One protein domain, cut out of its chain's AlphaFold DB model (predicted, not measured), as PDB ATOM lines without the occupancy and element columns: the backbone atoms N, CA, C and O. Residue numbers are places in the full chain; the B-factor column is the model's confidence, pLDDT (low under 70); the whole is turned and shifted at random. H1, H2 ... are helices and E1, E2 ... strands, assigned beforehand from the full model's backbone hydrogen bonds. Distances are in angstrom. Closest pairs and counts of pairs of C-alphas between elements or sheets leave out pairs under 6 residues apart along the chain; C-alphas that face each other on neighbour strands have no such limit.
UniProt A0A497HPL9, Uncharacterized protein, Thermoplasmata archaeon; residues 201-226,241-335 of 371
ATOM      1  N   GLY A 201     172.290 278.058 257.866       73.44
ATOM      2  CA  GLY A 201     171.197 277.253 257.333       73.44
ATOM      3  C   GLY A 201     169.840 277.945 257.456       73.44
ATOM      4  O   GLY A 201     169.679 278.877 258.247       73.44
ATOM      5  N   PRO A 202     168.803 277.454 256.753       68.56
ATOM      6  CA  PRO A 202     167.439 277.950 256.926       68.56
ATOM      7  C   PRO A 202     166.987 277.922 258.391       68.56
ATOM      8  O   PRO A 202     166.321 278.845 258.855       68.56
ATOM      9  N   ARG A 203     167.397 276.900 259.155       73.19
ATOM     10  CA  ARG A 203     167.101 276.799 260.590       73.19
ATOM     11  C   ARG A 203     167.684 277.953 261.408       73.19
ATOM     12  O   ARG A 203     167.033 278.383 262.358       73.19
ATOM     13  N   ASP A 204     168.840 278.495 261.034       76.06
ATOM     14  CA  ASP A 204     169.403 279.669 261.708       76.06
ATOM     15  C   ASP A 204     168.512 280.901 261.502       76.06
ATOM     16  O   ASP A 204     168.312 281.688 262.426       76.06
ATOM     17  N   LEU A 205     167.874 281.012 260.331       74.50
ATOM     18  CA  LEU A 205     166.927 282.082 259.994       74.50
ATOM     19  C   LEU A 205     165.549 281.932 260.669       74.50
ATOM     20  O   LEU A 205     164.714 282.837 260.575       74.50
ATOM     21  N   SER A 206     165.294 280.828 261.379       76.12
ATOM     22  CA  SER A 206     163.971 280.503 261.932       76.12
ATOM     23  C   SER A 206     163.384 281.588 262.837       76.12
ATOM     24  O   SER A 206     162.191 281.884 262.761       76.12
ATOM     25  N   HIS A 207     164.209 282.237 263.660       79.94
ATOM     26  CA  HIS A 207     163.761 283.303 264.557       79.94
ATOM     27  C   HIS A 207     163.273 284.543 263.796       79.94
ATOM     28  O   HIS A 207     162.260 285.134 264.172       79.94
ATOM     29  N   LEU A 208     163.938 284.908 262.693       76.75
ATOM     30  CA  LEU A 208     163.510 286.024 261.843       76.75
ATOM     31  C   LEU A 208     162.155 285.742 261.205       76.75
ATOM     32  O   LEU A 208     161.268 286.598 261.204       76.75
ATOM     33  N   PHE A 209     161.976 284.527 260.702       73.88
ATOM     34  CA  PHE A 209     160.720 284.133 260.094       73.88
ATOM     35  C   PHE A 209     159.576 284.027 261.120       73.88
ATOM     36  O   PHE A 209     158.462 284.479 260.847       73.88
ATOM     37  N   ARG A 210     159.844 283.534 262.339       77.56
ATOM     38  CA  ARG A 210     158.882 283.574 263.460       77.56
ATOM     39  C   ARG A 210     158.471 285.005 263.803       77.56
ATOM     40  O   ARG A 210     157.281 285.280 263.951       77.56
ATOM     41  N   LEU A 211     159.432 285.926 263.888       80.38
ATOM     42  CA  LEU A 211     159.153 287.338 264.149       80.38
ATOM     43  C   LEU A 211     158.285 287.943 263.035       80.38
ATOM     44  O   LEU A 211     157.309 288.637 263.320       80.38
ATOM     45  N   SER A 212     158.587 287.632 261.772       74.12
ATOM     46  CA  SER A 212     157.769 288.031 260.620       74.12
ATOM     47  C   SER A 212     156.320 287.563 260.742       74.12
ATOM     48  O   SER A 212     155.385 288.360 260.610       74.12
ATOM     49  N   SER A 213     156.136 286.278 261.055       74.75
ATOM     50  CA  SER A 213     154.827 285.656 261.244       74.75
ATOM     51  C   SER A 213     154.025 286.348 262.347       74.75
ATOM     52  O   SER A 213     152.876 286.728 262.121       74.75
ATOM     53  N   LEU A 214     154.638 286.642 263.498       79.25
ATOM     54  CA  LEU A 214     153.978 287.393 264.573       79.25
ATOM     55  C   LEU A 214     153.555 288.794 264.128       79.25
ATOM     56  O   LEU A 214     152.448 289.241 264.442       79.25
ATOM     57  N   LEU A 215     154.399 289.495 263.373       76.50
ATOM     58  CA  LEU A 215     154.108 290.853 262.913       76.50
ATOM     59  C   LEU A 215     152.994 290.898 261.860       76.50
ATOM     60  O   LEU A 215     152.200 291.839 261.875       76.50
ATOM     61  N   LYS A 216     152.904 289.892 260.983       70.25
ATOM     62  CA  LYS A 216     152.016 289.915 259.807       70.25
ATOM     63  C   LYS A 216     150.820 288.972 259.858       70.25
ATOM     64  O   LYS A 216     149.859 289.188 259.133       70.25
ATOM     65  N   GLY A 217     150.853 287.956 260.712       64.12
ATOM     66  CA  GLY A 217     149.852 286.888 260.728       64.12
ATOM     67  C   GLY A 217     149.985 285.887 259.575       64.12
ATOM     68  O   GLY A 217     149.072 285.094 259.374       64.12
ATOM     69  N   SER A 218     151.090 285.914 258.822       57.75
ATOM     70  CA  SER A 218     151.387 284.911 257.793       57.75
ATOM     71  C   SER A 218     151.893 283.613 258.434       57.75
ATOM     72  O   SER A 218     152.617 283.689 259.431       57.75
ATOM     73  N   PRO A 219     151.561 282.429 257.891       53.12
ATOM     74  CA  PRO A 219     152.101 281.163 258.380       53.12
ATOM     75  C   PRO A 219     153.622 281.099 258.177       53.12
ATOM     76  O   PRO A 219     154.143 281.580 257.173       53.12
ATOM     77  N   TYR A 220     154.324 280.516 259.146       60.25
ATOM     78  CA  TYR A 220     155.765 280.275 259.102       60.25
ATOM     79  C   TYR A 220     156.025 278.773 258.945       60.25
ATOM     80  O   TYR A 220     155.439 278.022 259.730       60.25
ATOM     81  N   PRO A 221     156.919 278.341 258.027       57.22
ATOM     82  CA  PRO A 221     157.327 276.948 257.945       57.22
ATOM     83  C   PRO A 221     157.903 276.473 259.276       57.22
ATOM     84  O   PRO A 221     158.992 276.862 259.690       57.22
ATOM     85  N   SER A 222     157.167 275.614 259.963       56.59
ATOM     86  CA  SER A 222     157.525 275.145 261.304       56.59
ATOM     87  C   SER A 222     158.730 274.201 261.294       56.59
ATOM     88  O   SER A 222     159.361 273.976 262.329       56.59
ATOM     89  N   ARG A 223     159.069 273.660 260.120       66.31
ATOM     90  CA  ARG A 223     160.057 272.599 259.960       66.31
ATOM     91  C   ARG A 223     161.049 272.960 258.860       66.31
ATOM     92  O   ARG A 223     160.749 272.862 257.677       66.31
ATOM     93  N   LEU A 224     162.238 273.386 259.281       69.50
ATOM     94  CA  LEU A 224     163.350 273.717 258.394       69.50
ATOM     95  C   LEU A 224     164.468 272.673 258.514       69.50
ATOM     96  O   LEU A 224     164.722 272.178 259.629       69.50
ATOM     97  N   PRO A 225     165.158 272.366 257.398       71.88
ATOM     98  CA  PRO A 225     166.264 271.427 257.414       71.88
ATOM     99  C   PRO A 225     167.370 271.910 258.368       71.88
ATOM    100  O   PRO A 225     167.563 273.121 258.533       71.88
ATOM    101  N   PRO A 226     168.075 270.978 259.030       77.94
ATOM    102  CA  PRO A 226     169.230 271.313 259.856       77.94
ATOM    103  C   PRO A 226     170.344 271.950 259.007       77.94
ATOM    104  O   PRO A 226     170.454 271.666 257.813       77.94
ATOM    105  N   MET A 241     183.448 293.082 242.606       78.56
ATOM    106  CA  MET A 241     183.656 292.584 243.954       78.56
ATOM    107  C   MET A 241     182.401 291.891 244.463       78.56
ATOM    108  O   MET A 241     181.288 292.073 243.956       78.56
ATOM    109  N   TYR A 242     182.584 291.069 245.488       84.75
ATOM    110  CA  TYR A 242     181.483 290.478 246.221       84.75
ATOM    111  C   TYR A 242     181.760 290.499 247.718       84.75
ATOM    112  O   TYR A 242     182.900 290.367 248.161       84.75
ATOM    113  N   SER A 243     180.681 290.603 248.483       86.38
ATOM    114  CA  SER A 243     180.686 290.518 249.933       86.38
ATOM    115  C   SER A 243     179.624 289.514 250.371       86.38
ATOM    116  O   SER A 243     178.444 289.678 250.037       86.38
ATOM    117  N   PRO A 244     179.999 288.461 251.115       87.81
ATOM    118  CA  PRO A 244     179.030 287.577 251.739       87.81
ATOM    119  C   PRO A 244     178.083 288.343 252.666       87.81
ATOM    120  O   PRO A 244     178.499 289.213 253.434       87.81
ATOM    121  N   LEU A 245     176.807 287.966 252.660       83.06
ATOM    122  CA  LEU A 245     175.768 288.622 253.451       83.06
ATOM    123  C   LEU A 245     176.077 288.606 254.951       83.06
ATOM    124  O   LEU A 245     175.740 289.547 255.660       83.06
ATOM    125  N   THR A 246     176.746 287.559 255.428       81.88
ATOM    126  CA  THR A 246     177.161 287.393 256.827       81.88
ATOM    127  C   THR A 246     178.308 288.311 257.252       81.88
ATOM    128  O   THR A 246     178.520 288.479 258.450       81.88
ATOM    129  N   ARG A 247     179.006 288.955 256.306       85.62
ATOM    130  CA  ARG A 247     179.926 290.068 256.591       85.62
ATOM    131  C   ARG A 247     179.210 291.410 256.616       85.62
ATOM    132  O   ARG A 247     179.471 292.227 257.490       85.62
ATOM    133  N   ILE A 248     178.266 291.602 255.695       86.81
ATOM    134  CA  ILE A 248     177.471 292.833 255.613       86.81
ATOM    135  C   ILE A 248     176.518 292.941 256.808       86.81
ATOM    136  O   ILE A 248     176.258 294.032 257.296       86.81
ATOM    137  N   ILE A 249     175.979 291.823 257.297       85.94
ATOM    138  CA  ILE A 249     175.061 291.784 258.434       85.94
ATOM    139  C   ILE A 249     175.747 291.098 259.606       85.94
ATOM    140  O   ILE A 249     176.103 289.926 259.517       85.94
ATOM    141  N   ARG A 250     175.808 291.779 260.756       86.62
ATOM    142  CA  ARG A 250     176.183 291.212 262.060       86.62
ATOM    143  C   ARG A 250     175.146 290.192 262.532       86.62
ATOM    144  O   ARG A 250     174.377 290.449 263.462       86.62
ATOM    145  N   TRP A 251     175.152 289.033 261.883       80.50
ATOM    146  CA  TRP A 251     174.153 287.977 261.989       80.50
ATOM    147  C   TRP A 251     173.852 287.595 263.439       80.50
ATOM    148  O   TRP A 251     172.702 287.627 263.869       80.50
ATOM    149  N   TRP A 252     174.895 287.332 264.224       81.81
ATOM    150  CA  TRP A 252     174.755 286.885 265.610       81.81
ATOM    151  C   TRP A 252     174.092 287.933 266.510       81.81
ATOM    152  O   TRP A 252     173.180 287.611 267.265       81.81
ATOM    153  N   LYS A 253     174.455 289.213 266.356       87.50
ATOM    154  CA  LYS A 253     173.828 290.308 267.116       87.50
ATOM    155  C   LYS A 253     172.379 290.548 266.695       87.50
ATOM    156  O   LYS A 253     171.552 290.913 267.530       87.50
ATOM    157  N   LEU A 254     172.081 290.384 265.402       86.56
ATOM    158  CA  LEU A 254     170.715 290.466 264.891       86.56
ATOM    159  C   LEU A 254     169.864 289.335 265.476       86.56
ATOM    160  O   LEU A 254     168.779 289.602 265.986       86.56
ATOM    161  N   LYS A 255     170.374 288.099 265.452       85.06
ATOM    162  CA  LYS A 255     169.712 286.923 266.022       85.06
ATOM    163  C   LYS A 255     169.378 287.129 267.503       85.06
ATOM    164  O   LYS A 255     168.218 286.983 267.868       85.06
ATOM    165  N   GLU A 256     170.341 287.566 268.314       88.88
ATOM    166  CA  GLU A 256     170.126 287.854 269.741       88.88
ATOM    167  C   GLU A 256     169.051 288.932 269.988       88.88
ATOM    168  O   GLU A 256     168.285 288.845 270.947       88.88
ATOM    169  N   ASP A 257     168.980 289.986 269.161       89.12
ATOM    170  CA  ASP A 257     167.915 290.995 269.302       89.12
ATOM    171  C   ASP A 257     166.552 290.428 268.914       89.12
ATOM    172  O   ASP A 257     165.562 290.704 269.584       89.12
ATOM    173  N   VAL A 258     166.499 289.610 267.863       86.94
ATOM    174  CA  VAL A 258     165.267 288.953 267.416       86.94
ATOM    175  C   VAL A 258     164.757 287.978 268.472       86.94
ATOM    176  O   VAL A 258     163.562 287.971 268.741       86.94
ATOM    177  N   GLU A 259     165.637 287.203 269.107       89.69
ATOM    178  CA  GLU A 259     165.286 286.326 270.230       89.69
ATOM    179  C   GLU A 259     164.674 287.125 271.388       89.69
ATOM    180  O   GLU A 259     163.565 286.812 271.817       89.69
ATOM    181  N   ARG A 260     165.298 288.242 271.786       89.88
ATOM    182  CA  ARG A 260     164.731 289.153 272.798       89.88
ATOM    183  C   ARG A 260     163.363 289.712 272.394       89.88
ATOM    184  O   ARG A 260     162.465 289.815 273.224       89.88
ATOM    185  N   LEU A 261     163.168 290.062 271.120       88.94
ATOM    186  CA  LEU A 261     161.864 290.519 270.624       88.94
ATOM    187  C   LEU A 261     160.802 289.413 270.666       88.94
ATOM    188  O   LEU A 261     159.637 289.711 270.922       88.94
ATOM    189  N   LEU A 262     161.177 288.159 270.407       87.62
ATOM    190  CA  LEU A 262     160.267 287.020 270.511       87.62
ATOM    191  C   LEU A 262     159.851 286.780 271.971       87.62
ATOM    192  O   LEU A 262     158.660 286.626 272.227       87.62
ATOM    193  N   GLU A 263     160.784 286.848 272.923       90.94
ATOM    194  CA  GLU A 263     160.493 286.757 274.365       90.94
ATOM    195  C   GLU A 263     159.581 287.902 274.851       90.94
ATOM    196  O   GLU A 263     158.638 287.694 275.620       90.94
ATOM    197  N   GLU A 264     159.810 289.130 274.370       88.19
ATOM    198  CA  GLU A 264     158.921 290.269 274.638       88.19
ATOM    199  C   GLU A 264     157.499 290.017 274.102       88.19
ATOM    200  O   GLU A 264     156.515 290.401 274.747       88.19
ATOM    201  N   ALA A 265     157.378 289.383 272.930       87.94
ATOM    202  CA  ALA A 265     156.096 289.085 272.294       87.94
ATOM    203  C   ALA A 265     155.258 288.076 273.090       87.94
ATOM    204  O   ALA A 265     154.033 288.175 273.086       87.94
ATOM    205  N   GLU A 266     155.898 287.135 273.786       88.06
ATOM    206  CA  GLU A 266     155.219 286.142 274.629       88.06
ATOM    207  C   GLU A 266     154.529 286.785 275.842       88.06
ATOM    208  O   GLU A 266     153.484 286.316 276.289       88.06
ATOM    209  N   ASN A 267     155.072 287.901 276.334       89.75
ATOM    210  CA  ASN A 267     154.605 288.585 277.542       89.75
ATOM    211  C   ASN A 267     153.789 289.859 277.258       89.75
ATOM    212  O   ASN A 267     153.371 290.553 278.186       89.75
ATOM    213  N   THR A 268     153.559 290.192 275.985       88.25
ATOM    214  CA  THR A 268     152.899 291.437 275.571       88.25
ATOM    215  C   THR A 268     151.693 291.132 274.683       88.25
ATOM    216  O   THR A 268     151.820 290.355 273.739       88.25
ATOM    217  N   PRO A 269     150.530 291.787 274.881       91.25
ATOM    218  CA  PRO A 269     149.418 291.663 273.943       91.25
ATOM    219  C   PRO A 269     149.867 291.940 272.501       91.25
ATOM    220  O   PRO A 269     150.489 292.969 272.228       91.25
ATOM    221  N   LEU A 270     149.521 291.053 271.562       84.44
ATOM    222  CA  LEU A 270     150.017 291.093 270.178       84.44
ATOM    223  C   LEU A 270     149.776 292.443 269.481       84.44
ATOM    224  O   LEU A 270     150.612 292.910 268.709       84.44
ATOM    225  N   THR A 271     148.650 293.099 269.764       85.00
ATOM    226  CA  THR A 271     148.323 294.438 269.248       85.00
ATOM    227  C   THR A 271     149.299 295.502 269.747       85.00
ATOM    228  O   THR A 271     149.791 296.306 268.954       85.00
ATOM    229  N   ALA A 272     149.635 295.478 271.038       84.81
ATOM    230  CA  ALA A 272     150.610 296.378 271.644       84.81
ATOM    231  C   ALA A 272     152.032 296.087 271.139       84.81
ATOM    232  O   ALA A 272     152.766 297.019 270.801       84.81
ATOM    233  N   PHE A 273     152.394 294.808 271.002       86.38
ATOM    234  CA  PHE A 273     153.668 294.385 270.422       86.38
ATOM    235  C   PHE A 273     153.832 294.890 268.979       86.38
ATOM    236  O   PHE A 273     154.813 295.565 268.661       86.38
ATOM    237  N   ARG A 274     152.827 294.668 268.118       84.00
ATOM    238  CA  ARG A 274     152.819 295.149 266.725       84.00
ATOM    239  C   ARG A 274     152.887 296.673 266.629       84.00
ATOM    240  O   ARG A 274     153.652 297.194 265.824       84.00
ATOM    241  N   ALA A 275     152.145 297.403 267.466       82.50
ATOM    242  CA  ALA A 275     152.211 298.868 267.506       82.50
ATOM    243  C   ALA A 275     153.603 299.376 267.937       82.50
ATOM    244  O   ALA A 275     154.121 300.377 267.422       82.50
ATOM    245  N   ARG A 276     154.255 298.663 268.864       80.56
ATOM    246  CA  ARG A 276     155.606 298.974 269.344       80.56
ATOM    247  C   ARG A 276     156.681 298.678 268.299       80.56
ATOM    248  O   ARG A 276     157.606 299.480 268.190       80.56
ATOM    249  N   LEU A 277     156.537 297.607 267.520       77.06
ATOM    250  CA  LEU A 277     157.461 297.173 266.460       77.06
ATOM    251  C   LEU A 277     157.013 297.528 265.036       77.06
ATOM    252  O   LEU A 277     157.471 296.906 264.077       77.06
ATOM    253  N   GLY A 278     156.148 298.537 264.874       70.81
ATOM    254  CA  GLY A 278     155.663 298.968 263.560       70.81
ATOM    255  C   GLY A 278     156.785 299.106 262.519       70.81
ATOM    256  O   GLY A 278     157.927 299.410 262.866       70.81
ATOM    257  N   GLY A 279     156.464 298.892 261.238       69.25
ATOM    258  CA  GLY A 279     157.454 298.613 260.187       69.25
ATOM    259  C   GLY A 279     158.672 299.549 260.140       69.25
ATOM    260  O   GLY A 279     159.814 299.106 260.052       69.25
ATOM    261  N   ILE A 280     158.453 300.852 260.317       69.81
ATOM    262  CA  ILE A 280     159.515 301.871 260.333       69.81
ATOM    263  C   ILE A 280     160.521 301.648 261.479       69.81
ATOM    264  O   ILE A 280     161.728 301.826 261.297       69.81
ATOM    265  N   LYS A 281     160.054 301.241 262.666       77.25
ATOM    266  CA  LYS A 281     160.909 301.026 263.843       77.25
ATOM    267  C   LYS A 281     161.798 299.801 263.670       77.25
ATOM    268  O   LYS A 281     162.976 299.871 264.009       77.25
ATOM    269  N   LEU A 282     161.266 298.713 263.112       75.75
ATOM    270  CA  LEU A 282     162.061 297.518 262.841       75.75
ATOM    271  C   LEU A 282     163.063 297.770 261.699       75.75
ATOM    272  O   LEU A 282     164.238 297.484 261.897       75.75
ATOM    273  N   LYS A 283     162.675 298.441 260.596       75.88
ATOM    274  CA  LYS A 283     163.630 298.919 259.566       75.88
ATOM    275  C   LYS A 283     164.784 299.714 260.178       75.88
ATOM    276  O   LYS A 283     165.948 299.492 259.861       75.88
ATOM    277  N   THR A 284     164.468 300.641 261.080       82.81
ATOM    278  CA  THR A 284     165.473 301.486 261.745       82.81
ATOM    279  C   THR A 284     166.375 300.684 262.686       82.81
ATOM    280  O   THR A 284     167.556 301.001 262.809       82.81
ATOM    281  N   ARG A 285     165.854 299.636 263.338       83.88
ATOM    282  CA  ARG A 285     166.665 298.707 264.138       83.88
ATOM    283  C   ARG A 285     167.620 297.895 263.268       83.88
ATOM    284  O   ARG A 285     168.789 297.812 263.620       83.88
ATOM    285  N   LEU A 286     167.155 297.376 262.129       82.12
ATOM    286  CA  LEU A 286     167.967 296.557 261.219       82.12
ATOM    287  C   LEU A 286     169.234 297.277 260.748       82.12
ATOM    288  O   LEU A 286     170.298 296.667 260.709       82.12
ATOM    289  N   LYS A 287     169.153 298.595 260.513       86.56
ATOM    290  CA  LYS A 287     170.309 299.441 260.157       86.56
ATOM    291  C   LYS A 287     171.498 299.327 261.115       86.56
ATOM    292  O   LYS A 287     172.617 299.600 260.708       86.56
ATOM    293  N   ARG A 288     171.267 298.969 262.384       89.31
ATOM    294  CA  ARG A 288     172.311 298.864 263.422       89.31
ATOM    295  C   ARG A 288     173.170 297.610 263.291       89.31
ATOM    296  O   ARG A 288     174.202 297.517 263.951       89.31
ATOM    297  N   TYR A 289     172.708 296.643 262.507       89.19
ATOM    298  CA  TYR A 289     173.390 295.373 262.286       89.19
ATOM    299  C   TYR A 289     174.070 295.316 260.924       89.19
ATOM    300  O   TYR A 289     174.631 294.278 260.610       89.19
ATOM    301  N   ILE A 290     174.001 296.385 260.128       88.69
ATOM    302  CA  ILE A 290     174.620 296.437 258.809       88.69
ATOM    303  C   ILE A 290     175.983 297.120 258.927       88.69
ATOM    304  O   ILE A 290     176.060 298.254 259.402       88.69
ATOM    305  N   GLU A 291     177.021 296.427 258.475       90.56
ATOM    306  CA  GLU A 291     178.354 296.962 258.221       90.56
ATOM    307  C   GLU A 291     178.341 297.611 256.836       90.56
ATOM    308  O   GLU A 291     178.486 296.947 255.809       90.56
ATOM    309  N   TRP A 292     178.092 298.919 256.798       89.00
ATOM    310  CA  TRP A 292     177.957 299.672 255.547       89.00
ATOM    311  C   TRP A 292     179.249 299.696 254.738       89.00
ATOM    312  O   TRP A 292     179.206 299.836 253.523       89.00
ATOM    313  N   GLU A 293     180.382 299.552 255.418       88.38
ATOM    314  CA  GLU A 293     181.718 299.504 254.840       88.38
ATOM    315  C   GLU A 293     181.979 298.199 254.072       88.38
ATOM    316  O   GLU A 293     182.787 298.188 253.150       88.38
ATOM    317  N   GLU A 294     181.280 297.116 254.427       87.44
ATOM    318  CA  GLU A 294     181.377 295.812 253.758       87.44
ATOM    319  C   GLU A 294     180.424 295.708 252.556       87.44
ATOM    320  O   GLU A 294     180.501 294.751 251.784       87.44
ATOM    321  N   LEU A 295     179.498 296.661 252.390       86.75
ATOM    322  CA  LEU A 295     178.578 296.671 251.258       86.75
ATOM    323  C   LEU A 295     179.340 297.057 249.974       86.75
ATOM    324  O   LEU A 295     179.979 298.112 249.952       86.75
ATOM    325  N   PRO A 296     179.265 296.255 248.892       84.62
ATOM    326  CA  PRO A 296     179.937 296.577 247.636       84.62
ATOM    327  C   PRO A 296     179.529 297.950 247.100       84.62
ATOM    328  O   PRO A 296     178.358 298.328 247.148       84.62
ATOM    329  N   SER A 297     180.497 298.691 246.564       81.00
ATOM    330  CA  SER A 297     180.345 300.116 246.246       81.00
ATOM    331  C   SER A 297     179.258 300.422 245.210       81.00
ATOM    332  O   SER A 297     178.640 301.485 245.265       81.00
ATOM    333  N   GLY A 298     178.993 299.489 244.290       77.00
ATOM    334  CA  GLY A 298     177.923 299.619 243.297       77.00
ATOM    335  C   GLY A 298     176.522 299.275 243.811       77.00
ATOM    336  O   GLY A 298     175.560 299.406 243.057       77.00
ATOM    337  N   VAL A 299     176.373 298.851 245.071       77.44
ATOM    338  CA  VAL A 299     175.077 298.475 245.651       77.44
ATOM    339  C   VAL A 299     174.507 299.627 246.475       77.44
ATOM    340  O   VAL A 299     175.081 300.061 247.473       77.44
ATOM    341  N   ASP A 300     173.330 300.120 246.081       81.19
ATOM    342  CA  ASP A 300     172.667 301.211 246.796       81.19
ATOM    343  C   ASP A 300     172.221 300.777 248.205       81.19
ATOM    344  O   ASP A 300     171.458 299.826 248.393       81.19
ATOM    345  N   SER A 301     172.667 301.523 249.216       82.00
ATOM    346  CA  SER A 301     172.380 301.245 250.631       82.00
ATOM    347  C   SER A 301     170.885 301.246 250.981       82.00
ATOM    348  O   SER A 301     170.459 300.517 251.882       82.00
ATOM    349  N   ARG A 302     170.062 302.053 250.294       77.00
ATOM    350  CA  ARG A 302     168.612 302.091 250.528       77.00
ATOM    351  C   ARG A 302     167.949 300.885 249.886       77.00
ATOM    352  O   ARG A 302     167.122 300.259 250.541       77.00
ATOM    353  N   LEU A 303     168.346 300.533 248.666       71.50
ATOM    354  CA  LEU A 303     167.902 299.325 247.982       71.50
ATOM    355  C   LEU A 303     168.240 298.083 248.812       71.50
ATOM    356  O   LEU A 303     167.352 297.280 249.081       71.50
ATOM    357  N   PHE A 304     169.470 297.972 249.317       78.19
ATOM    358  CA  PHE A 304     169.881 296.870 250.190       78.19
ATOM    359  C   PHE A 304     169.020 296.771 251.463       78.19
ATOM    360  O   PHE A 304     168.610 295.684 251.867       78.19
ATOM    361  N   LEU A 305     168.671 297.901 252.083       78.56
ATOM    362  CA  LEU A 305     167.758 297.915 253.230       78.56
ATOM    363  C   LEU A 305     166.338 297.483 252.896       78.56
ATOM    364  O   LEU A 305     165.722 296.787 253.700       78.56
ATOM    365  N   GLU A 306     165.800 297.937 251.765       70.88
ATOM    366  CA  GLU A 306     164.474 297.529 251.293       70.88
ATOM    367  C   GLU A 306     164.449 296.027 250.998       70.88
ATOM    368  O   GLU A 306     163.522 295.330 251.391       70.88
ATOM    369  N   ILE A 307     165.525 295.510 250.417       66.81
ATOM    370  CA  ILE A 307     165.745 294.089 250.170       66.81
ATOM    371  C   ILE A 307     165.734 293.279 251.476       66.81
ATOM    372  O   ILE A 307     164.962 292.330 251.613       66.81
ATOM    373  N   LEU A 308     166.558 293.654 252.463       71.50
ATOM    374  CA  LEU A 308     166.603 292.961 253.756       71.50
ATOM    375  C   LEU A 308     165.272 293.041 254.490       71.50
ATOM    376  O   LEU A 308     164.846 292.090 255.150       71.50
ATOM    377  N   TRP A 309     164.615 294.189 254.372       71.44
ATOM    378  CA  TRP A 309     163.287 294.379 254.904       71.44
ATOM    379  C   TRP A 309     162.281 293.423 254.275       71.44
ATOM    380  O   TRP A 309     161.530 292.789 255.011       71.44
ATOM    381  N   ASP A 310     162.297 293.270 252.954       61.12
ATOM    382  CA  ASP A 310     161.383 292.398 252.220       61.12
ATOM    383  C   ASP A 310     161.610 290.911 252.518       61.12
ATOM    384  O   ASP A 310     160.632 290.180 252.686       61.12
ATOM    385  N   ILE A 311     162.862 290.472 252.709       60.91
ATOM    386  CA  ILE A 311     163.175 289.112 253.191       60.91
ATOM    387  C   ILE A 311     162.472 288.849 254.528       60.91
ATOM    388  O   ILE A 311     161.826 287.818 254.716       60.91
ATOM    389  N   ILE A 312     162.551 289.804 255.458       63.00
ATOM    390  CA  ILE A 312     161.897 289.696 256.766       63.00
ATOM    391  C   ILE A 312     160.382 289.832 256.628       63.00
ATOM    392  O   ILE A 312     159.639 289.284 257.428       63.00
ATOM    393  N   GLN A 313     159.873 290.554 255.640       56.59
ATOM    394  CA  GLN A 313     158.462 290.906 255.521       56.59
ATOM    395  C   GLN A 313     157.630 289.928 254.680       56.59
ATOM    396  O   GLN A 313     156.416 290.101 254.633       56.59
ATOM    397  N   HIS A 314     158.203 288.867 254.124       53.16
ATOM    398  CA  HIS A 314     157.678 288.152 252.954       53.16
ATOM    399  C   HIS A 314     157.805 289.000 251.686       53.16
ATOM    400  O   HIS A 314     157.368 290.155 251.661       53.16
ATOM    401  N   PRO A 315     158.344 288.418 250.615       45.62
ATOM    402  CA  PRO A 315     158.708 289.182 249.444       45.62
ATOM    403  C   PRO A 315     157.510 289.643 248.624       45.62
ATOM    404  O   PRO A 315     156.625 288.859 248.275       45.62
ATOM    405  N   GLY A 316     157.530 290.912 248.223       39.88
ATOM    406  CA  GLY A 316     156.876 291.308 246.981       39.88
ATOM    407  C   GLY A 316     157.663 290.741 245.795       39.88
ATOM    408  O   GLY A 316     158.892 290.745 245.806       39.88
ATOM    409  N   LYS A 317     156.973 290.273 244.745       37.62
ATOM    410  CA  LYS A 317     157.608 289.694 243.540       37.62
ATOM    411  C   LYS A 317     158.632 290.626 242.856       37.62
ATOM    412  O   LYS A 317     159.498 290.137 242.145       37.62
ATOM    413  N   GLY A 318     158.527 291.946 243.047       35.91
ATOM    414  CA  GLY A 318     159.412 292.945 242.429       35.91
ATOM    415  C   GLY A 318     160.772 293.097 243.121       35.91
ATOM    416  O   GLY A 318     161.799 292.983 242.469       35.91
ATOM    417  N   THR A 319     160.796 293.289 244.442       38.72
ATOM    418  CA  THR A 319     162.026 293.593 245.202       38.72
ATOM    419  C   THR A 319     162.976 292.398 245.320       38.72
ATOM    420  O   THR A 319     164.192 292.574 245.353       38.72
ATOM    421  N   ILE A 320     162.445 291.165 245.347       45.41
ATOM    422  CA  ILE A 320     163.284 289.957 245.282       45.41
ATOM    423  C   ILE A 320     164.031 289.876 243.959       45.41
ATOM    424  O   ILE A 320     165.184 289.463 243.961       45.41
ATOM    425  N   ALA A 321     163.416 290.278 242.846       46.97
ATOM    426  CA  ALA A 321     164.095 290.254 241.557       46.97
ATOM    427  C   ALA A 321     165.322 291.179 241.575       46.97
ATOM    428  O   ALA A 321     166.389 290.771 241.132       46.97
ATOM    429  N   ASP A 322     165.204 292.364 242.184       49.00
ATOM    430  CA  ASP A 322     166.304 293.329 242.348       49.00
ATOM    431  C   ASP A 322     167.408 292.860 243.306       49.00
ATOM    432  O   ASP A 322     168.590 293.087 243.030       49.00
ATOM    433  N   LEU A 323     167.059 292.144 244.382       52.44
ATOM    434  CA  LEU A 323     168.035 291.432 245.215       52.44
ATOM    435  C   LEU A 323     168.757 290.351 244.416       52.44
ATOM    436  O   LEU A 323     169.985 290.296 244.430       52.44
ATOM    437  N   LEU A 324     168.002 289.491 243.734       56.16
ATOM    438  CA  LEU A 324     168.554 288.410 242.929       56.16
ATOM    439  C   LEU A 324     169.456 288.963 241.823       56.16
ATOM    440  O   LEU A 324     170.443 288.314 241.505       56.16
ATOM    441  N   TRP A 325     169.189 290.163 241.287       60.75
ATOM    442  CA  TRP A 325     170.042 290.823 240.289       60.75
ATOM    443  C   TRP A 325     171.460 291.130 240.777       60.75
ATOM    444  O   TRP A 325     172.399 290.971 239.997       60.75
ATOM    445  N   HIS A 326     171.611 291.524 242.041       66.44
ATOM    446  CA  HIS A 326     172.890 291.915 242.649       66.44
ATOM    447  C   HIS A 326     173.450 290.829 243.564       66.44
ATOM    448  O   HIS A 326     174.279 291.110 244.432       66.44
ATOM    449  N   SER A 327     172.953 289.597 243.440       74.50
ATOM    450  CA  SER A 327     173.396 288.529 244.311       74.50
ATOM    451  C   SER A 327     173.496 287.165 243.656       74.50
ATOM    452  O   SER A 327     172.820 286.854 242.677       74.50
ATOM    453  N   ILE A 328     174.368 286.348 244.243       82.62
ATOM    454  CA  ILE A 328     174.507 284.926 243.949       82.62
ATOM    455  C   ILE A 328     174.234 284.150 245.233       82.62
ATOM    456  O   ILE A 328     174.892 284.368 246.252       82.62
ATOM    457  N   ALA A 329     173.277 283.228 245.190       84.38
ATOM    458  CA  ALA A 329     173.051 282.293 246.283       84.38
ATOM    459  C   ALA A 329     174.129 281.204 246.263       84.38
ATOM    460  O   ALA A 329     174.287 280.508 245.264       84.38
ATOM    461  N   VAL A 330     174.851 281.021 247.362       88.94
ATOM    462  CA  VAL A 330     175.794 279.910 247.519       88.94
ATOM    463  C   VAL A 330     175.280 279.003 248.618       88.94
ATOM    464  O   VAL A 330     175.060 279.454 249.739       88.94
ATOM    465  N   ALA A 331     175.078 277.730 248.306       89.00
ATOM    466  CA  ALA A 331     174.548 276.753 249.244       89.00
ATOM    467  C   ALA A 331     175.335 275.443 249.188       89.00
ATOM    468  O   ALA A 331     175.913 275.103 248.163       89.00
ATOM    469  N   LEU A 332     175.317 274.702 250.289       89.50
ATOM    470  CA  LEU A 332     175.856 273.357 250.431       89.50
ATOM    471  C   LEU A 332     174.742 272.423 250.893       89.50
ATOM    472  O   LEU A 332     174.076 272.717 251.888       89.50
ATOM    473  N   VAL A 333     174.599 271.289 250.207       87.38
ATOM    474  CA  VAL A 333     173.785 270.152 250.635       87.38
ATOM    475  C   VAL A 333     174.669 268.940 250.927       87.38
ATOM    476  O   VAL A 333     175.386 268.466 250.042       87.38
ATOM    477  N   ASP A 334     174.587 268.404 252.148       88.12
ATOM    478  CA  ASP A 334     175.173 267.105 252.499       88.12
ATOM    479  C   ASP A 334     174.094 266.018 252.496       88.12
ATOM    480  O   ASP A 334     173.280 265.892 253.412       88.12
ATOM    481  N   LEU A 335     174.116 265.190 251.452       84.81
ATOM    482  CA  LEU A 335     173.148 264.115 251.235       84.81
ATOM    483  C   LEU A 335     173.358 262.899 252.149       84.81
ATOM    484  O   LEU A 335     172.630 261.915 252.012       84.81
TER     485      LEU A 335
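Overview. This is residues 201 to 226 and 241 to 335 of the 371 residues of an uncharacterized protein of Thermoplasmata archaeon (UniProt A0A497HPL9). A cluster of helices crossing one another at steep angles, with the longest, H3, along one side and H1, H5 and H6 grouped with it; H4 makes the turn from H3 to H5, and H7 packs on H6. The strand E2 runs away from the helices as a long arm that ends the printed part. The printed part has 121 residues, with seven named helices and two named strands that follow along the chain as H1, E1, H2, H3, H4, H5, H6, H7, E2; no two strands pair, and the class is mostly helix. The whole is compact, with a radius of gyration of the C-alphas of 15.0 A and spans of 45 by 38 by 28 A.

Along the chain. H3, residues 251 to 266, is 22.8 A long and begins at C-alpha 251 (174.153, 287.977, 261.989). Before it come H1, residues 206 to 216, 15.4 A, beginning at (163.971, 280.503, 261.932), the strand E1, residues 242 to 244, and H2, residues 245 to 248. After it come H4, residues 270 to 276, H5, residues 279 to 289, 16.4 A, H6, residues 301 to 313, 18.0 A, and H7, residues 317 to 325, 12.9 A. The strand E2, residues 327 to 334, is 23.0 A long and ends at C-alpha 334 (175.173, 267.105, 252.499).

Arrangement. H3, with residues 255 to 262 alone, touches H1 at a steep tilt of 47 degrees, the same way; the closest C-alphas, of Leu 211 and Leu 262, are 6.5 A apart. H3 and H5 touch only at their ends, with C-alphas 254 and 289 closest at 6.2 A, at a tilt of 36 degrees, only just steep, opposite ways. H4 is close to H3 but not clearly touching, with C-alphas 265 and 273 closest at 6.1 A. H6 is the hub, touching three helices. With residues 312 to 313 alone it touches H1, about perpendicular at 83 degrees, C-alphas 212 and 312 being closest at 5.9 A. H5 and H6 only just touch, with 3 pairs of C-alphas within 8 A, the closest being 283 and 309 at 6.5 A. H6 touches H7 at a steep tilt of 54 degrees, opposite ways, with C-alphas 307 and 323 closest at 6.1 A. H2 touches no helix. E1 and E2 are near each other, with 7 pairs of C-alphas within 10 A, and each pairs with no named strand. In H1, H3, H4 and H6 every O i to N i+4 pair is within hydrogen-bond range, in H5 5 of 7 and in H7 4 of 5; H2 is too short for such a pair.

Size, cuts and confidence. The two C-alphas farthest apart, of Met 241 and Pro 269, are 45.5 A apart. Residues 227 to 240 are not printed, and C-alphas 226 and 241 are 30.2 A apart across this cut, which lies in the link from H1 to E1. The link from H5 to H6, 11 residues, is long; the other links that are printed whole are tight. The mean pLDDT of the printed part is 76.1; 29 residues are under 70, among them 217 to 224 and 310 to 326, and H7 has a mean of 47.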